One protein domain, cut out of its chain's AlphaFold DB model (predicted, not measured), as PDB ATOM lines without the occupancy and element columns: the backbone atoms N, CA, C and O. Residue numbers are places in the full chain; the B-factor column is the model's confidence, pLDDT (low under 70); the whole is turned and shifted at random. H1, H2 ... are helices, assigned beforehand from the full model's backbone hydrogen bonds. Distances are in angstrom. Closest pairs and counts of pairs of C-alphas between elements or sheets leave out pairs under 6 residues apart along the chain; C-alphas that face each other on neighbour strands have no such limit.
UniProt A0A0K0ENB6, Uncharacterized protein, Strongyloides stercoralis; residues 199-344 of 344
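This is residues 199 to 344 of the 344 residues of an uncharacterized protein of Strongyloides stercoralis (UniProt A0A0K0ENB6). Four helices, H4, H5, H6 and H7, stand side by side as a bundle, H4 and H7 running one way and H5 and H6 the other. H8 packs at a steep tilt on the side of H4 away from H5 and H6; the hairpin of H2 and H3 packs on H8 through H2, and short H1 packs on H7. The printed part has 146 residues with eight named helices, H1 to H8 in chain order, and no named strand: the class is all helix. It is compact, with a radius of gyration of the C-alphas of 14.9 A, and rounded, spanning 41 by 32 by 29 A.

The longest helix, H6, residues 280 to 304, touches residues 233 to 241 of H4, residues 232 to 249, at a shallow tilt of 30 degrees, opposite ways; their closest C-alphas, of Pro 233 and Val 295, are 5.2 A apart. H6 forms a hairpin with H7, residues 306 to 321, touching through residues 298 to 302 and 308 to 309 alone, with C-alphas 302 and 309 closest at 5.1 A. H5, residues 255 to 266, touches H7 at a shallow tilt of 12 degrees, opposite ways, with C-alphas 258 and 319 closest at 6.2 A. H4 and H5, a hairpin, only just touch, with 3 pairs of C-alphas within 8 A, the closest 244 and 255 at 6.3 A. H8, residues 328 to 341, touches H4 at a steep tilt of 54 degrees, with C-alphas 242 and 332 closest at 6.0 A. H2, residues 207 to 216, touches H8, with C-alphas 211 and 337 closest at 5.7 A. H3, residues 222 to 230, forms a hairpin with H2, with C-alphas 212 and 225 closest at 6.2 A. H1, residues 199 to 205, touches residues 313 to 317 of H7, with C-alphas 205 and 314 closest at 6.8 A. H3 is apart from H8. Each O i to N i+4 pair is within hydrogen-bond range in H1, H2 and H4 to H8; in H3 0 of 5 are, beside 3 of 6 O i to N i+3 pairs.

H6 is 35.9 A long, from C-alpha 280 at (175.044, 217.352, 181.261) to C-alpha 304 at (170.813, 181.691, 180.032). H4 measures 25.8 A, H7 22.7 A, H8 19.9 A and H5 16.5 A. H1 begins at C-alpha 199, (194.428, 193.269, 169.122).

The C-alphas of Ala 222 and Asn 278 are farthest apart, at 42.6 A. The printed part has no cut. The link from H5 to H6, residues 267 to 279, is long. Mean pLDDT of the printed part is 78.0; residues under 70 include 199 to 205, 217 to 227 and 324 to 331.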
ATOM      1  N   ASP A 199     194.079 193.026 167.739       55.32
ATOM      2  CA  ASP A 199     194.428 193.269 169.122       55.32
ATOM      3  C   ASP A 199     193.250 193.923 169.822       55.32
ATOM      4  O   ASP A 199     192.745 193.316 170.757       55.32
ATOM      5  N   ASP A 200     192.732 195.063 169.348       59.85
ATOM      6  CA  ASP A 200     191.643 195.816 169.998       59.85
ATOM      7  C   ASP A 200     190.365 195.002 170.263       59.85
ATOM      8  O   ASP A 200     189.729 195.187 171.308       59.85
ATOM      9  N   GLU A 201     189.960 194.118 169.343       60.20
ATOM     10  CA  GLU A 201     188.813 193.221 169.561       60.20
ATOM     11  C   GLU A 201     189.122 192.226 170.679       60.20
ATOM     12  O   GLU A 201     188.334 192.073 171.616       60.20
ATOM     13  N   THR A 202     190.311 191.626 170.641       59.92
ATOM     14  CA  THR A 202     190.798 190.724 171.687       59.92
ATOM     15  C   THR A 202     190.939 191.452 173.027       59.92
ATOM     16  O   THR A 202     190.545 190.911 174.058       59.92
ATOM     17  N   GLN A 203     191.406 192.710 173.036       61.47
ATOM     18  CA  GLN A 203     191.520 193.546 174.238       61.47
ATOM     19  C   GLN A 203     190.150 193.808 174.859       61.47
ATOM     20  O   GLN A 203     190.024 193.828 176.081       61.47
ATOM     21  N   PHE A 204     189.128 194.025 174.030       61.76
ATOM     22  CA  PHE A 204     187.771 194.253 174.507       61.76
ATOM     23  C   PHE A 204     187.114 192.969 175.010       61.76
ATOM     24  O   PHE A 204     186.480 192.990 176.058       61.76
ATOM     25  N   MET A 205     187.279 191.851 174.301       65.95
ATOM     26  CA  MET A 205     186.725 190.561 174.729       65.95
ATOM     27  C   MET A 205     187.389 190.052 176.015       65.95
ATOM     28  O   MET A 205     186.721 189.489 176.879       65.95
ATOM     29  N   ASN A 206     188.687 190.320 176.183       71.14
ATOM     30  CA  ASN A 206     189.460 189.979 177.377       71.14
ATOM     31  C   ASN A 206     189.567 191.147 178.369       71.14
ATOM     32  O   ASN A 206     190.465 191.162 179.211       71.14
ATOM     33  N   ILE A 207     188.665 192.130 178.293       72.98
ATOM     34  CA  ILE A 207     188.734 193.342 179.117       72.98
ATOM     35  C   ILE A 207     188.785 193.033 180.613       72.98
ATOM     36  O   ILE A 207     189.562 193.642 181.342       72.98
ATOM     37  N   THR A 208     187.993 192.068 181.069       69.15
ATOM     38  CA  THR A 208     187.951 191.679 182.477       69.15
ATOM     39  C   THR A 208     189.283 191.099 182.924       69.15
ATOM     40  O   THR A 208     189.777 191.490 183.975       69.15
ATOM     41  N   ASN A 209     189.908 190.249 182.102       73.55
ATOM     42  CA  ASN A 209     191.243 189.723 182.392       73.55
ATOM     43  C   ASN A 209     192.274 190.855 182.446       73.55
ATOM     44  O   ASN A 209     193.049 190.909 183.384       73.55
ATOM     45  N   ARG A 210     192.209 191.830 181.533       70.83
ATOM     46  CA  ARG A 210     193.114 192.992 181.549       70.83
ATOM     47  C   ARG A 210     192.929 193.900 182.758       70.83
ATOM     48  O   ARG A 210     193.893 194.453 183.275       70.83
ATOM     49  N   ILE A 211     191.690 194.095 183.204       71.37
ATOM     50  CA  ILE A 211     191.412 194.840 184.436       71.37
ATOM     51  C   ILE A 211     191.998 194.085 185.629       71.37
ATOM     52  O   ILE A 211     192.622 194.722 186.472       71.37
ATOM     53  N   ILE A 212     191.830 192.761 185.669       71.18
ATOM     54  CA  ILE A 212     192.392 191.892 186.707       71.18
ATOM     55  C   ILE A 212     193.924 191.964 186.695       71.18
ATOM     56  O   ILE A 212     194.494 192.301 187.723       71.18
ATOM     57  N   GLU A 213     194.581 191.784 185.548       70.96
ATOM     58  CA  GLU A 213     196.042 191.904 185.387       70.96
ATOM     59  C   GLU A 213     196.554 193.273 185.867       70.96
ATOM     60  O   GLU A 213     197.501 193.368 186.648       70.96
ATOM     61  N   ASN A 214     195.877 194.360 185.476       70.10
ATOM     62  CA  ASN A 214     196.222 195.704 185.940       70.10
ATOM     63  C   ASN A 214     196.005 195.893 187.451       70.10
ATOM     64  O   ASN A 214     196.575 196.812 188.030       70.10
ATOM     65  N   MET A 215     195.141 195.108 188.096       68.12
ATOM     66  CA  MET A 215     194.926 195.155 189.547       68.12
ATOM     67  C   MET A 215     195.901 194.246 190.305       68.12
ATOM     68  O   MET A 215     196.336 194.617 191.397       68.12
ATOM     69  N   GLU A 216     196.287 193.106 189.726       70.17
ATOM     70  CA  GLU A 216     197.297 192.184 190.263       70.17
ATOM     71  C   GLU A 216     198.681 192.831 190.317       70.17
ATOM     72  O   GLU A 216     199.336 192.771 191.356       70.17
ATOM     73  N   ASN A 217     199.079 193.541 189.254       66.92
ATOM     74  CA  ASN A 217     200.362 194.253 189.195       66.92
ATOM     75  C   ASN A 217     200.546 195.293 190.318       66.92
ATOM     76  O   ASN A 217     201.677 195.622 190.662       66.92
ATOM     77  N   ASP A 218     199.451 195.776 190.915       62.00
ATOM     78  CA  ASP A 218     199.464 196.772 191.992       62.00
ATOM     79  C   ASP A 218     199.207 196.167 193.391       62.00
ATOM     80  O   ASP A 218     198.881 196.890 194.331       62.00
ATOM     81  N   ASN A 219     199.384 194.848 193.560       62.55
ATOM     82  CA  ASN A 219     199.207 194.111 194.823       62.55
ATOM     83  C   ASN A 219     197.772 194.132 195.393       62.55
ATOM     84  O   ASN A 219     197.582 194.025 196.609       62.55
ATOM     85  N   THR A 220     196.745 194.254 194.544       58.74
ATOM     86  CA  THR A 220     195.350 194.158 195.010       58.74
ATOM     87  C   THR A 220     195.057 192.728 195.499       58.74
ATOM     88  O   THR A 220     195.442 191.775 194.816       58.74
ATOM     89  N   PRO A 221     194.371 192.516 196.642       59.04
ATOM     90  CA  PRO A 221     194.159 191.169 197.164       59.04
ATOM     91  C   PRO A 221     193.327 190.287 196.217       59.04
ATOM     92  O   PRO A 221     192.230 190.660 195.800       59.04
ATOM     93  N   ALA A 222     193.812 189.065 195.971       56.30
ATOM     94  CA  ALA A 222     193.188 188.068 195.100       56.30
ATOM     95  C   ALA A 222     191.686 187.769 195.328       56.30
ATOM     96  O   ALA A 222     190.986 187.597 194.327       56.30
ATOM     97  N   PRO A 223     191.132 187.703 196.564       56.47
ATOM     98  CA  PRO A 223     189.708 187.393 196.736       56.47
ATOM     99  C   PRO A 223     188.783 188.398 196.032       56.47
ATOM    100  O   PRO A 223     187.753 187.995 195.500       56.47
ATOM    101  N   TYR A 224     189.184 189.668 195.929       59.83
ATOM    102  CA  TYR A 224     188.399 190.698 195.241       59.83
ATOM    103  C   TYR A 224     188.410 190.546 193.713       59.83
ATOM    104  O   TYR A 224     187.508 191.034 193.035       59.83
ATOM    105  N   LEU A 225     189.402 189.846 193.154       60.48
ATOM    106  CA  LEU A 225     189.526 189.629 191.709       60.48
ATOM    107  C   LEU A 225     188.557 188.557 191.201       60.48
ATOM    108  O   LEU A 225     188.036 188.675 190.091       60.48
ATOM    109  N   ASN A 226     188.267 187.542 192.022       61.38
ATOM    110  CA  ASN A 226     187.256 186.535 191.689       61.38
ATOM    111  C   ASN A 226     185.868 187.180 191.553       61.38
ATOM    112  O   ASN A 226     185.173 186.928 190.567       61.38
ATOM    113  N   ASP A 227     185.531 188.110 192.450       68.68
ATOM    114  CA  ASP A 227     184.275 188.867 192.400       68.68
ATOM    115  C   ASP A 227     184.127 189.701 191.114       68.68
ATOM    116  O   ASP A 227     183.006 189.983 190.682       68.68
ATOM    117  N   LEU A 228     185.231 190.109 190.472       71.08
ATOM    118  CA  LEU A 228     185.186 190.868 189.217       71.08
ATOM    119  C   LEU A 228     184.762 190.006 188.023       71.08
ATOM    120  O   LEU A 228     184.040 190.497 187.151       71.08
ATOM    121  N   ARG A 229     185.150 188.722 187.982       71.53
ATOM    122  CA  ARG A 229     184.749 187.791 186.905       71.53
ATOM    123  C   ARG A 229     183.246 187.509 186.922       71.53
ATOM    124  O   ARG A 229     182.602 187.403 185.870       71.53
ATOM    125  N   ASP A 230     182.653 187.470 188.108       70.43
ATOM    126  CA  ASP A 230     181.203 187.332 188.252       70.43
ATOM    127  C   ASP A 230     180.462 188.588 187.771       70.43
ATOM    128  O   ASP A 230     179.350 188.507 187.243       70.43
ATOM    129  N   LYS A 231     181.127 189.746 187.831       75.87
ATOM    130  CA  LYS A 231     180.587 191.062 187.469       75.87
ATOM    131  C   LYS A 231     180.952 191.518 186.052       75.87
ATOM    132  O   LYS A 231     180.805 192.693 185.733       75.87
ATOM    133  N   GLU A 232     181.358 190.613 185.159       82.73
ATOM    134  CA  GLU A 232     181.654 190.962 183.757       82.73
ATOM    135  C   GLU A 232     180.569 191.810 183.056       82.73
ATOM    136  O   GLU A 232     180.946 192.788 182.410       82.73
ATOM    137  N   PRO A 233     179.248 191.527 183.172       84.97
ATOM    138  CA  PRO A 233     178.224 192.372 182.545       84.97
ATOM    139  C   PRO A 233     178.315 193.840 182.976       84.97
ATOM    140  O   PRO A 233     178.117 194.750 182.171       84.97
ATOM    141  N   PHE A 234     178.683 194.066 184.240       83.10
ATOM    142  CA  PHE A 234     178.916 195.396 184.779       83.10
ATOM    143  C   PHE A 234     180.125 196.069 184.122       83.10
ATOM    144  O   PHE A 234     180.016 197.201 183.653       83.10
ATOM    145  N   ILE A 235     181.238 195.354 183.973       83.98
ATOM    146  CA  ILE A 235     182.442 195.861 183.298       83.98
ATOM    147  C   ILE A 235     182.142 196.261 181.845       83.98
ATOM    148  O   ILE A 235     182.521 197.353 181.411       83.98
ATOM    149  N   TYR A 236     181.414 195.423 181.100       85.61
ATOM    150  CA  TYR A 236     181.010 195.746 179.728       85.61
ATOM    151  C   TYR A 236     180.113 196.983 179.668       85.61
ATOM    152  O   TYR A 236     180.309 197.831 178.797       85.61
ATOM    153  N   SER A 237     179.178 197.132 180.611       86.23
ATOM    154  CA  SER A 237     178.343 198.332 180.688       86.23
ATOM    155  C   SER A 237     179.177 199.594 180.934       86.23
ATOM    156  O   SER A 237     179.019 200.572 180.208       86.23
ATOM    157  N   MET A 238     180.138 199.570 181.868       83.97
ATOM    158  CA  MET A 238     181.023 200.712 182.124       83.97
ATOM    159  C   MET A 238     181.826 201.081 180.878       83.97
ATOM    160  O   MET A 238     181.980 202.260 180.558       83.97
ATOM    161  N   MET A 239     182.323 200.075 180.159       83.63
ATOM    162  CA  MET A 239     183.080 200.280 178.931       83.63
ATOM    163  C   MET A 239     182.220 200.939 177.844       83.63
ATOM    164  O   MET A 239     182.659 201.920 177.242       83.63
ATOM    165  N   VAL A 240     180.980 200.473 177.641       87.25
ATOM    166  CA  VAL A 240     180.012 201.134 176.748       87.25
ATOM    167  C   VAL A 240     179.824 202.593 177.155       87.25
ATOM    168  O   VAL A 240     180.025 203.484 176.328       87.25
ATOM    169  N   MET A 241     179.495 202.851 178.424       86.94
ATOM    170  CA  MET A 241     179.168 204.204 178.877       86.94
ATOM    171  C   MET A 241     180.344 205.165 178.728       86.94
ATOM    172  O   MET A 241     180.154 206.307 178.318       86.94
ATOM    173  N   ARG A 242     181.572 204.706 178.979       82.02
ATOM    174  CA  ARG A 242     182.775 205.527 178.803       82.02
ATOM    175  C   ARG A 242     183.091 205.821 177.348       82.02
ATOM    176  O   ARG A 242     183.452 206.951 177.033       82.02
ATOM    177  N   ILE A 243     182.945 204.839 176.460       82.44
ATOM    178  CA  ILE A 243     183.135 205.064 175.022       82.44
ATOM    179  C   ILE A 243     182.101 206.073 174.517       82.44
ATOM    180  O   ILE A 243     182.464 207.002 173.801       82.44
ATOM    181  N   LEU A 244     180.838 205.933 174.927       84.84
ATOM    182  CA  LEU A 244     179.783 206.875 174.557       84.84
ATOM    183  C   LEU A 244     180.017 208.270 175.150       84.84
ATOM    184  O   LEU A 244     179.792 209.255 174.452       84.84
ATOM    185  N   ASN A 245     180.516 208.372 176.385       83.97
ATOM    186  CA  ASN A 245     180.858 209.654 176.998       83.97
ATOM    187  C   ASN A 245     181.982 210.368 176.245       83.97
ATOM    188  O   ASN A 245     181.822 211.519 175.855       83.97
ATOM    189  N   ASN A 246     183.076 209.668 175.950       80.48
ATOM    190  CA  ASN A 246     184.169 210.254 175.181       80.48
ATOM    191  C   ASN A 246     183.713 210.666 173.769       80.48
ATOM    192  O   ASN A 246     184.125 211.692 173.235       80.48
ATOM    193  N   ALA A 247     182.825 209.882 173.157       81.73
ATOM    194  CA  ALA A 247     182.253 210.214 171.862       81.73
ATOM    195  C   ALA A 247     181.329 211.432 171.906       81.73
ATOM    196  O   ALA A 247     181.291 212.206 170.949       81.73
ATOM    197  N   ARG A 248     180.582 211.609 173.001       82.08
ATOM    198  CA  ARG A 248     179.791 212.815 173.254       82.08
ATOM    199  C   ARG A 248     180.691 214.033 173.411       82.08
ATOM    200  O   ARG A 248     180.390 215.055 172.803       82.08
ATOM    201  N   GLU A 249     181.772 213.919 174.179       80.66
ATOM    202  CA  GLU A 249     182.770 214.985 174.355       80.66
ATOM    203  C   GLU A 249     183.426 215.368 173.019       80.66
ATOM    204  O   GLU A 249     183.650 216.543 172.751       80.66
ATOM    205  N   ALA A 250     183.628 214.399 172.122       80.67
ATOM    206  CA  ALA A 250     184.059 214.632 170.741       80.67
ATOM    207  C   ALA A 250     182.932 215.125 169.802       80.67
ATOM    208  O   ALA A 250     183.111 215.173 168.585       80.67
ATOM    209  N   HIS A 251     181.747 215.448 170.331       79.77
ATOM    210  CA  HIS A 251     180.555 215.866 169.583       79.77
ATOM    211  C   HIS A 251     180.158 214.909 168.442       79.77
ATOM    212  O   HIS A 251     179.647 215.315 167.391       79.77
ATOM    213  N   SER A 252     180.369 213.606 168.642       80.96
ATOM    214  CA  SER A 252     180.064 212.590 167.641       80.96
ATOM    215  C   SER A 252     178.558 212.476 167.405       80.96
ATOM    216  O   SER A 252     177.781 212.071 168.272       80.96
ATOM    217  N   LYS A 253     178.133 212.725 166.161       81.00
ATOM    218  CA  LYS A 253     176.740 212.531 165.719       81.00
ATOM    219  C   LYS A 253     176.303 211.060 165.706       81.00
ATOM    220  O   LYS A 253     175.134 210.774 165.478       81.00
ATOM    221  N   LYS A 254     177.221 210.115 165.941       84.23
ATOM    222  CA  LYS A 254     176.946 208.672 165.895       84.23
ATOM    223  C   LYS A 254     176.440 208.092 167.220       84.23
ATOM    224  O   LYS A 254     176.031 206.936 167.232       84.23
ATOM    225  N   VAL A 255     176.448 208.864 168.313       85.87
ATOM    226  CA  VAL A 255     176.133 208.371 169.670       85.87
ATOM    227  C   VAL A 255     174.767 207.678 169.755       85.87
ATOM    228  O   VAL A 255     174.709 206.532 170.180       85.87
ATOM    229  N   GLY A 256     173.678 208.293 169.302       84.75
ATOM    230  CA  GLY A 256     172.352 207.669 169.369       84.75
ATOM    231  C   GLY A 256     172.098 206.622 168.288       84.75
ATOM    232  O   GLY A 256     171.357 205.681 168.546       84.75
ATOM    233  N   LYS A 257     172.792 206.658 167.137       87.01
ATOM    234  CA  LYS A 257     172.812 205.488 166.235       87.01
ATOM    235  C   LYS A 257     173.412 204.273 166.953       87.01
ATOM    236  O   LYS A 257     172.871 203.176 166.858       87.01
ATOM    237  N   CYS A 258     174.506 204.480 167.684       88.70
ATOM    238  CA  CYS A 258     175.142 203.446 168.493       88.70
ATOM    239  C   CYS A 258     174.222 202.978 169.628       88.70
ATOM    240  O   CYS A 258     174.021 201.776 169.776       88.70
ATOM    241  N   GLN A 259     173.577 203.900 170.353       90.72
ATOM    242  CA  GLN A 259     172.564 203.566 171.360       90.72
ATOM    243  C   GLN A 259     171.479 202.652 170.776       90.72
ATOM    244  O   GLN A 259     171.259 201.562 171.293       90.72
ATOM    245  N   GLN A 260     170.868 203.043 169.655       90.81
ATOM    246  CA  GLN A 260     169.803 202.270 169.018       90.81
ATOM    247  C   GLN A 260     170.284 200.886 168.553       90.81
ATOM    248  O   GLN A 260     169.556 199.898 168.637       90.81
ATOM    249  N   GLN A 261     171.522 200.779 168.063       91.92
ATOM    250  CA  GLN A 261     172.117 199.487 167.711       91.92
ATOM    251  C   GLN A 261     172.321 198.592 168.941       91.92
ATOM    252  O   GLN A 261     172.080 197.390 168.849       91.92
ATOM    253  N   ILE A 262     172.732 199.156 170.082       92.82
ATOM    254  CA  ILE A 262     172.887 198.423 171.348       92.82
ATOM    255  C   ILE A 262     171.522 197.978 171.879       92.82
ATOM    256  O   ILE A 262     171.376 196.823 172.275       92.82
ATOM    257  N   GLU A 263     170.521 198.856 171.833       92.74
ATOM    258  CA  GLU A 263     169.152 198.540 172.246       92.74
ATOM    259  C   GLU A 263     168.584 197.371 171.443       92.74
ATOM    260  O   GLU A 263     168.105 196.400 172.022       92.74
ATOM    261  N   ASN A 264     168.735 197.406 170.116       93.37
ATOM    262  CA  ASN A 264     168.326 196.308 169.243       93.37
ATOM    263  C   ASN A 264     169.140 195.026 169.470       93.37
ATOM    264  O   ASN A 264     168.622 193.927 169.299       93.37
ATOM    265  N   LEU A 265     170.427 195.139 169.812       93.40
ATOM    266  CA  LEU A 265     171.278 193.973 170.051       93.40
ATOM    267  C   LEU A 265     170.883 193.238 171.337       93.40
ATOM    268  O   LEU A 265     170.950 192.009 171.369       93.40
ATOM    269  N   LEU A 266     170.529 193.978 172.386       91.90
ATOM    270  CA  LEU A 266     170.268 193.453 173.730       91.90
ATOM    271  C   LEU A 266     168.773 193.378 174.077       91.90
ATOM    272  O   LEU A 266     168.430 193.052 175.214       91.90
ATOM    273  N   ASP A 267     167.902 193.681 173.112       90.84
ATOM    274  CA  ASP A 267     166.448 193.768 173.278       90.84
ATOM    275  C   ASP A 267     166.040 194.716 174.426       90.84
ATOM    276  O   ASP A 267     165.105 194.454 175.184       90.84
ATOM    277  N   ILE A 268     166.765 195.831 174.568       89.95
ATOM    278  CA  ILE A 268     166.487 196.863 175.574       89.95
ATOM    279  C   ILE A 268     165.383 197.786 175.038       89.95
ATOM    280  O   ILE A 268     165.495 198.279 173.912       89.95
ATOM    281  N   PRO A 269     164.320 198.065 175.815       87.86
ATOM    282  CA  PRO A 269     163.320 199.045 175.419       87.86
ATOM    283  C   PRO A 269     163.924 200.453 175.386       87.86
ATOM    284  O   PRO A 269     164.546 200.893 176.355       87.86
ATOM    285  N   HIS A 270     163.692 201.169 174.286       88.03
ATOM    286  CA  HIS A 270     164.103 202.561 174.144       88.03
ATOM    287  C   HIS A 270     163.269 203.461 175.065       88.03
ATOM    288  O   HIS A 270     162.041 203.485 174.964       88.03
ATOM    289  N   LEU A 271     163.936 204.189 175.965       83.15
ATOM    290  CA  LEU A 271     163.282 205.053 176.958       83.15
ATOM    291  C   LEU A 271     163.622 206.540 176.795       83.15
ATOM    292  O   LEU A 271     162.847 207.388 177.231       83.15
ATOM    293  N   PHE A 272     164.780 206.864 176.225       82.68
ATOM    294  CA  PHE A 272     165.298 208.228 176.124       82.68
ATOM    295  C   PHE A 272     166.405 208.294 175.078       82.68
ATOM    296  O   PHE A 272     167.050 207.291 174.795       82.68
ATOM    297  N   ASP A 273     166.702 209.494 174.589       82.44
ATOM    298  CA  ASP A 273     167.852 209.726 173.723       82.44
ATOM    299  C   ASP A 273     169.087 210.156 174.519       82.44
ATOM    300  O   ASP A 273     169.063 211.075 175.345       82.44
ATOM    301  N   LEU A 274     170.219 209.542 174.188       82.04
ATOM    302  CA  LEU A 274     171.538 209.987 174.624       82.04
ATOM    303  C   LEU A 274     172.034 211.201 173.807       82.04
ATOM    304  O   LEU A 274     173.055 211.799 174.112       82.04
ATOM    305  N   HIS A 275     171.305 211.683 172.800       71.87
ATOM    306  CA  HIS A 275     171.711 212.839 171.982       71.87
ATOM    307  C   HIS A 275     171.604 214.228 172.663       71.87
ATOM    308  O   HIS A 275     171.524 215.259 171.993       71.87
ATOM    309  N   CYS A 276     171.651 214.297 173.994       66.31
ATOM    310  CA  CYS A 276     171.564 215.530 174.779       66.31
ATOM    311  C   CYS A 276     172.939 216.207 174.969       66.31
ATOM    312  O   CYS A 276     173.502 216.247 176.060       66.31
ATOM    313  N   PHE A 277     173.501 216.781 173.900       65.11
ATOM    314  CA  PHE A 277     174.812 217.452 173.968       65.11
ATOM    315  C   PHE A 277     174.832 218.660 174.917       65.11
ATOM    316  O   PHE A 277     175.833 218.866 175.594       65.11
ATOM    317  N   ASN A 278     173.723 219.395 175.026       70.40
ATOM    318  CA  ASN A 278     173.661 220.664 175.759       70.40
ATOM    319  C   ASN A 278     173.245 220.532 177.237       70.40
ATOM    320  O   ASN A 278     173.193 221.543 177.931       70.40
ATOM    321  N   ASP A 279     172.912 219.329 177.717       77.81
ATOM    322  CA  ASP A 279     172.435 219.117 179.089       77.81
ATOM    323  C   ASP A 279     173.178 217.961 179.766       77.81
ATOM    324  O   ASP A 279     172.809 216.791 179.647       77.81
ATOM    325  N   ASP A 280     174.225 218.310 180.515       79.23
ATOM    326  CA  ASP A 280     175.044 217.352 181.261       79.23
ATOM    327  C   ASP A 280     174.272 216.603 182.344       79.23
ATOM    328  O   ASP A 280     174.578 215.443 182.625       79.23
ATOM    329  N   LYS A 281     173.267 217.232 182.967       81.48
ATOM    330  CA  LYS A 281     172.502 216.585 184.042       81.48
ATOM    331  C   LYS A 281     171.626 215.483 183.469       81.48
ATOM    332  O   LYS A 281     171.646 214.364 183.985       81.48
ATOM    333  N   THR A 282     170.903 215.791 182.394       81.21
ATOM    334  CA  THR A 282     170.063 214.811 181.699       81.21
ATOM    335  C   THR A 282     170.915 213.724 181.057       81.21
ATOM    336  O   THR A 282     170.600 212.548 181.225       81.21
ATOM    337  N   TRP A 283     172.042 214.080 180.427       83.40
ATOM    338  CA  TRP A 283     172.987 213.087 179.917       83.40
ATOM    339  C   TRP A 283     173.442 212.139 181.021       83.40
ATOM    340  O   TRP A 283     173.269 210.933 180.881       83.40
ATOM    341  N   ASN A 284     173.973 212.646 182.134       81.25
ATOM    342  CA  ASN A 284     174.489 211.795 183.206       81.25
ATOM    343  C   ASN A 284     173.408 210.876 183.789       81.25
ATOM    344  O   ASN A 284     173.683 209.708 184.070       81.25
ATOM    345  N   ALA A 285     172.179 211.372 183.952       81.08
ATOM    346  CA  ALA A 285     171.055 210.562 184.413       81.08
ATOM    347  C   ALA A 285     170.694 209.455 183.407       81.08
ATOM    348  O   ALA A 285     170.663 208.280 183.775       81.08
ATOM    349  N   ASN A 286     170.498 209.810 182.137       84.85
ATOM    350  CA  ASN A 286     170.143 208.879 181.063       84.85
ATOM    351  C   ASN A 286     171.229 207.819 180.855       84.85
ATOM    352  O   ASN A 286     170.953 206.632 180.739       84.85
ATOM    353  N   THR A 287     172.487 208.239 180.894       85.10
ATOM    354  CA  THR A 287     173.668 207.389 180.720       85.10
ATOM    355  C   THR A 287     173.764 206.382 181.874       85.10
ATOM    356  O   THR A 287     173.992 205.197 181.643       85.10
ATOM    357  N   LYS A 288     173.469 206.786 183.118       83.39
ATOM    358  CA  LYS A 288     173.370 205.847 184.253       83.39
ATOM    359  C   LYS A 288     172.235 204.833 184.085       83.39
ATOM    360  O   LYS A 288     172.446 203.651 184.345       83.39
ATOM    361  N   ILE A 289     171.055 205.273 183.643       84.98
ATOM    362  CA  ILE A 289     169.913 204.374 183.413       84.98
ATOM    363  C   ILE A 289     170.244 203.376 182.296       84.98
ATOM    364  O   ILE A 289     170.048 202.177 182.477       84.98
ATOM    365  N   PHE A 290     170.815 203.850 181.189       89.10
ATOM    366  CA  PHE A 290     171.193 203.011 180.051       89.10
ATOM    367  C   PHE A 290     172.255 201.983 180.433       89.10
ATOM    368  O   PHE A 290     172.126 200.804 180.111       89.10
ATOM    369  N   GLY A 291     173.270 202.414 181.187       87.86
ATOM    370  CA  GLY A 291     174.279 201.527 181.753       87.86
ATOM    371  C   GLY A 291     173.638 200.416 182.581       87.86
ATOM    372  O   GLY A 291     173.919 199.247 182.338       87.86
ATOM    373  N   GLY A 292     172.711 200.760 183.482       86.43
ATOM    374  CA  GLY A 292     171.949 199.784 184.268       86.43
ATOM    375  C   GLY A 292     171.170 198.783 183.407       86.43
ATOM    376  O   GLY A 292     171.286 197.578 183.620       86.43
ATOM    377  N   GLN A 293     170.463 199.254 182.374       88.08
ATOM    378  CA  GLN A 293     169.741 198.375 181.445       88.08
ATOM    379  C   GLN A 293     170.681 197.391 180.733       88.08
ATOM    380  O   GLN A 293     170.355 196.213 180.595       88.08
ATOM    381  N   ILE A 294     171.875 197.834 180.326       90.49
ATOM    382  CA  ILE A 294     172.877 196.946 179.719       90.49
ATOM    383  C   ILE A 294     173.306 195.854 180.704       90.49
ATOM    384  O   ILE A 294     173.389 194.692 180.308       90.49
ATOM    385  N   VAL A 295     173.564 196.204 181.970       89.97
ATOM    386  CA  VAL A 295     173.953 195.231 183.009       89.97
ATOM    387  C   VAL A 295     172.882 194.173 183.193       89.97
ATOM    388  O   VAL A 295     173.197 192.983 183.177       89.97
ATOM    389  N   ASP A 296     171.630 194.598 183.337       87.02
ATOM    390  CA  ASP A 296     170.510 193.696 183.587       87.02
ATOM    391  C   ASP A 296     170.316 192.729 182.415       87.02
ATOM    392  O   ASP A 296     170.260 191.510 182.610       87.02
ATOM    393  N   HIS A 297     170.303 193.247 181.184       90.22
ATOM    394  CA  HIS A 297     170.088 192.441 179.983       90.22
ATOM    395  C   HIS A 297     171.267 191.500 179.698       90.22
ATOM    396  O   HIS A 297     171.061 190.302 179.493       90.22
ATOM    397  N   LEU A 298     172.513 191.984 179.766       88.59
ATOM    398  CA  LEU A 298     173.690 191.117 179.626       88.59
ATOM    399  C   LEU A 298     173.774 190.081 180.753       88.59
ATOM    400  O   LEU A 298     174.178 188.944 180.510       88.59
ATOM    401  N   GLY A 299     173.371 190.443 181.972       87.49
ATOM    402  CA  GLY A 299     173.318 189.537 183.114       87.49
ATOM    403  C   GLY A 299     172.276 188.428 182.950       87.49
ATOM    404  O   GLY A 299     172.514 187.292 183.360       87.49
ATOM    405  N   VAL A 300     171.128 188.713 182.328       88.57
ATOM    406  CA  VAL A 300     170.155 187.679 181.935       88.57
ATOM    407  C   VAL A 300     170.744 186.778 180.851       88.57
ATOM    408  O   VAL A 300     170.773 185.563 181.039       88.57
ATOM    409  N   ILE A 301     171.295 187.350 179.777       89.33
ATOM    410  CA  ILE A 301     171.883 186.579 178.669       89.33
ATOM    411  C   ILE A 301     172.993 185.648 179.180       89.33
ATOM    412  O   ILE A 301     172.981 184.458 178.873       89.33
ATOM    413  N   LYS A 302     173.902 186.146 180.033       87.28
ATOM    414  CA  LYS A 302     174.994 185.350 180.630       87.28
ATOM    415  C   LYS A 302     174.479 184.159 181.440       87.28
ATOM    416  O   LYS A 302     175.089 183.094 181.390       87.28
ATOM    417  N   ARG A 303     173.370 184.327 182.171       86.16
ATOM    418  CA  ARG A 303     172.746 183.254 182.965       86.16
ATOM    419  C   ARG A 303     172.060 182.200 182.099       86.16
ATOM    420  O   ARG A 303     172.042 181.036 182.483       86.16
ATOM    421  N   VAL A 304     171.510 182.598 180.954       89.49
ATOM    422  CA  VAL A 304     170.813 181.691 180.032       89.49
ATOM    423  C   VAL A 304     171.802 180.930 179.150       89.49
ATOM    424  O   VAL A 304     171.698 179.714 179.009       89.49
ATOM    425  N   SER A 305     172.766 181.627 178.546       88.10
ATOM    426  CA  SER A 305     173.709 181.033 177.600       88.10
ATOM    427  C   SER A 305     175.019 181.809 177.540       88.10
ATOM    428  O   SER A 305     175.085 182.933 177.040       88.10
ATOM    429  N   LYS A 306     176.112 181.157 177.957       87.40
ATOM    430  CA  LYS A 306     177.467 181.710 177.821       87.40
ATOM    431  C   LYS A 306     177.846 181.954 176.355       87.40
ATOM    432  O   LYS A 306     178.462 182.967 176.050       87.40
ATOM    433  N   LYS A 307     177.409 181.081 175.440       88.09
ATOM    434  CA  LYS A 307     177.663 181.230 173.998       88.09
ATOM    435  C   LYS A 307     176.984 182.476 173.423       88.09
ATOM    436  O   LYS A 307     177.620 183.207 172.671       88.09
ATOM    437  N   ASP A 308     175.719 182.714 173.775       89.55
ATOM    438  CA  ASP A 308     174.996 183.908 173.315       89.55
ATOM    439  C   ASP A 308     175.593 185.171 173.942       89.55
ATOM    440  O   ASP A 308     175.824 186.158 173.252       89.55
ATOM    441  N   TYR A 309     175.968 185.113 175.221       88.20
ATOM    442  CA  TYR A 309     176.680 186.205 175.880       88.20
ATOM    443  C   TYR A 309     177.969 186.594 175.146       88.20
ATOM    444  O   TYR A 309     178.142 187.766 174.816       88.20
ATOM    445  N   ASP A 310     178.835 185.628 174.832       85.26
ATOM    446  CA  ASP A 310     180.097 185.886 174.129       85.26
ATOM    447  C   ASP A 310     179.865 186.392 172.687       85.26
ATOM    448  O   ASP A 310     180.623 187.210 172.163       85.26
ATOM    449  N   GLU A 311     178.792 185.947 172.025       88.41
ATOM    450  CA  GLU A 311     178.411 186.460 170.707       88.41
ATOM    451  C   GLU A 311     177.911 187.912 170.777       88.41
ATOM    452  O   GLU A 311     178.297 188.753 169.956       88.41
ATOM    453  N   LYS A 312     177.066 188.224 171.764       90.16
ATOM    454  CA  LYS A 312     176.515 189.564 171.988       90.16
ATOM    455  C   LYS A 312     177.608 190.545 172.399       90.16
ATOM    456  O   LYS A 312     177.637 191.641 171.849       90.16
ATOM    457  N   THR A 313     178.549 190.176 173.269       86.48
ATOM    458  CA  THR A 313     179.684 191.049 173.635       86.48
ATOM    459  C   THR A 313     180.606 191.314 172.442       86.48
ATOM    460  O   THR A 313     181.017 192.457 172.231       86.48
ATOM    461  N   ARG A 314     180.834 190.320 171.573       84.40
ATOM    462  CA  ARG A 314     181.574 190.524 170.316       84.40
ATOM    463  C   ARG A 314     180.854 191.485 169.367       84.40
ATOM    464  O   ARG A 314     181.465 192.376 168.780       84.40
ATOM    465  N   LYS A 315     179.533 191.346 169.215       87.29
ATOM    466  CA  LYS A 315     178.719 192.283 168.418       87.29
ATOM    467  C   LYS A 315     178.691 193.684 169.036       87.29
ATOM    468  O   LYS A 315     178.770 194.668 168.303       87.29
ATOM    469  N   LEU A 316     178.659 193.781 170.364       87.77
ATOM    470  CA  LEU A 316     178.714 195.038 171.107       87.77
ATOM    471  C   LEU A 316     180.024 195.787 170.829       87.77
ATOM    472  O   LEU A 316     179.993 196.983 170.545       87.77
ATOM    473  N   TYR A 317     181.161 195.084 170.811       82.45
ATOM    474  CA  TYR A 317     182.438 195.669 170.396       82.45
ATOM    475  C   TYR A 317     182.366 196.293 168.997       82.45
ATOM    476  O   TYR A 317     182.813 197.429 168.809       82.45
ATOM    477  N   LYS A 318     181.786 195.567 168.031       83.06
ATOM    478  CA  LYS A 318     181.647 196.025 166.639       83.06
ATOM    479  C   LYS A 318     180.772 197.270 166.528       83.06
ATOM    480  O   LYS A 318     181.130 198.178 165.794       83.06
ATOM    481  N   ILE A 319     179.681 197.348 167.288       85.82
ATOM    482  CA  ILE A 319     178.830 198.547 167.342       85.82
ATOM    483  C   ILE A 319     179.616 199.740 167.896       85.82
ATOM    484  O   ILE A 319     179.634 200.818 167.305       85.82
ATOM    485  N   LEU A 320     180.336 199.542 169.002       82.92
ATOM    486  CA  LEU A 320     181.138 200.606 169.605       82.92
ATOM    487  C   LEU A 320     182.280 201.061 168.685       82.92
ATOM    488  O   LEU A 320     182.689 202.217 168.764       82.92
ATOM    489  N   ARG A 321     182.784 200.189 167.798       74.48
ATOM    490  CA  ARG A 321     183.815 200.523 166.800       74.48
ATOM    491  C   ARG A 321     183.405 201.685 165.900       74.48
ATOM    492  O   ARG A 321     184.255 202.516 165.602       74.48
ATOM    493  N   ASP A 322     182.126 201.804 165.546       70.50
ATOM    494  CA  ASP A 322     181.637 202.882 164.672       70.50
ATOM    495  C   ASP A 322     181.804 204.279 165.287       70.50
ATOM    496  O   ASP A 322     181.833 205.283 164.563       70.50
ATOM    497  N   VAL A 323     181.906 204.333 166.615       73.44
ATOM    498  CA  VAL A 323     182.004 205.552 167.419       73.44
ATOM    499  C   VAL A 323     183.446 205.830 167.877       73.44
ATOM    500  O   VAL A 323     183.761 206.957 168.251       73.44
ATOM    501  N   LYS A 324     184.336 204.831 167.833       64.41
ATOM    502  CA  LYS A 324     185.699 204.929 168.373       64.41
ATOM    503  C   LYS A 324     186.644 205.728 167.465       64.41
ATOM    504  O   LYS A 324     186.813 205.405 166.294       64.41
ATOM    505  N   GLU A 325     187.377 206.667 168.057       60.83
ATOM    506  CA  GLU A 325     188.737 207.014 167.631       60.83
ATOM    507  C   GLU A 325     189.735 206.022 168.261       60.83
ATOM    508  O   GLU A 325     189.456 205.441 169.317       60.83
ATOM    509  N   LYS A 326     190.890 205.802 167.611       53.97
ATOM    510  CA  LYS A 326     191.863 204.707 167.858       53.97
ATOM    511  C   LYS A 326     192.438 204.584 169.293       53.97
ATOM    512  O   LYS A 326     193.274 203.726 169.530       53.97
ATOM    513  N   SER A 327     192.028 205.390 170.274       58.76
ATOM    514  CA  SER A 327     192.601 205.406 171.635       58.76
ATOM    515  C   SER A 327     191.595 205.209 172.779       58.76
ATOM    516  O   SER A 327     192.007 205.070 173.935       58.76
ATOM    517  N   PHE A 328     190.286 205.154 172.507       66.24
ATOM    518  CA  PHE A 328     189.293 205.202 173.589       66.24
ATOM    519  C   PHE A 328     189.235 203.952 174.462       66.24
ATOM    520  O   PHE A 328     188.948 204.078 175.650       66.24
ATOM    521  N   VAL A 329     189.528 202.762 173.923       66.25
ATOM    522  CA  VAL A 329     189.481 201.519 174.713       66.25
ATOM    523  C   VAL A 329     190.550 201.548 175.799       66.25
ATOM    524  O   VAL A 329     190.225 201.361 176.966       66.25
ATOM    525  N   ARG A 330     191.804 201.867 175.449       67.73
ATOM    526  CA  ARG A 330     192.908 201.931 176.418       67.73
ATOM    527  C   ARG A 330     192.638 202.951 177.526       67.73
ATOM    528  O   ARG A 330     192.843 202.649 178.698       67.73
ATOM    529  N   VAL A 331     192.138 204.135 177.159       69.25
ATOM    530  CA  VAL A 331     191.758 205.180 178.126       69.25
ATOM    531  C   VAL A 331     190.620 204.699 179.028       69.25
ATOM    532  O   VAL A 331     190.689 204.862 180.244       69.25
ATOM    533  N   ALA A 332     189.591 204.069 178.459       72.44
ATOM    534  CA  ALA A 332     188.463 203.559 179.226       72.44
ATOM    535  C   ALA A 332     188.870 202.426 180.181       72.44
ATOM    536  O   ALA A 332     188.434 202.452 181.328       72.44
ATOM    537  N   VAL A 333     189.741 201.494 179.767       73.97
ATOM    538  CA  VAL A 333     190.275 200.438 180.649       73.97
ATOM    539  C   VAL A 333     190.978 201.059 181.853       73.97
ATOM    540  O   VAL A 333     190.617 200.742 182.981       73.97
ATOM    541  N   GLY A 334     191.906 201.999 181.633       71.84
ATOM    542  CA  GLY A 334     192.616 202.666 182.728       71.84
ATOM    543  C   GLY A 334     191.670 203.362 183.715       71.84
ATOM    544  O   GLY A 334     191.822 203.219 184.927       71.84
ATOM    545  N   LYS A 335     190.636 204.049 183.206       75.05
ATOM    546  CA  LYS A 335     189.630 204.707 184.054       75.05
ATOM    547  C   LYS A 335     188.747 203.715 184.824       75.05
ATOM    548  O   LYS A 335     188.442 203.961 185.989       75.05
ATOM    549  N   ILE A 336     188.335 202.607 184.202       76.53
ATOM    550  CA  ILE A 336     187.544 201.556 184.866       76.53
ATOM    551  C   ILE A 336     188.368 200.903 185.968       76.53
ATOM    552  O   ILE A 336     187.890 200.797 187.094       76.53
ATOM    553  N   THR A 337     189.614 200.529 185.676       72.84
ATOM    554  CA  THR A 337     190.529 199.969 186.671       72.84
ATOM    555  C   THR A 337     190.699 200.925 187.853       72.84
ATOM    556  O   THR A 337     190.535 200.509 188.995       72.84
ATOM    557  N   ALA A 338     190.943 202.218 187.605       71.31
ATOM    558  CA  ALA A 338     191.078 203.213 188.671       71.31
ATOM    559  C   ALA A 338     189.804 203.366 189.524       71.31
ATOM    560  O   ALA A 338     189.897 203.572 190.729       71.31
ATOM    561  N   GLN A 339     188.617 203.255 188.926       70.68
ATOM    562  CA  GLN A 339     187.355 203.312 189.668       70.68
ATOM    563  C   GLN A 339     187.065 202.049 190.465       70.68
ATOM    564  O   GLN A 339     186.645 202.157 191.611       70.68
ATOM    565  N   LEU A 340     187.296 200.868 189.889       70.65
ATOM    566  CA  LEU A 340     187.132 199.609 190.614       70.65
ATOM    567  C   LEU A 340     188.077 199.559 191.815       70.65
ATOM    568  O   LEU A 340     187.660 199.142 192.886       70.65
ATOM    569  N   ARG A 341     189.295 200.098 191.686       70.20
ATOM    570  CA  ARG A 341     190.211 200.283 192.820       70.20
ATOM    571  C   ARG A 341     189.693 201.223 193.903       70.20
ATOM    572  O   ARG A 341     190.125 201.082 195.025       70.20
ATOM    573  N   LYS A 342     188.815 202.188 193.608       67.85
ATOM    574  CA  LYS A 342     188.224 203.055 194.651       67.85
ATOM    575  C   LYS A 342     187.143 202.342 195.471       67.85
ATOM    576  O   LYS A 342     186.695 202.894 196.470       67.85
ATOM    577  N   LEU A 343     186.684 201.171 195.025       62.71
ATOM    578  CA  LEU A 343     185.689 200.366 195.735       62.71
ATOM    579  C   LEU A 343     186.306 199.365 196.714       62.71
ATOM    580  O   LEU A 343     185.579 198.838 197.553       62.71
ATOM    581  N   PHE A 344     187.604 199.090 196.580       60.63
ATOM    582  CA  PHE A 344     188.372 198.163 197.409       60.63
ATOM    583  C   PHE A 344     189.432 198.939 198.188       60.63
ATOM    584  O   PHE A 344     189.724 198.530 199.332       60.63
TER     585      PHE A 344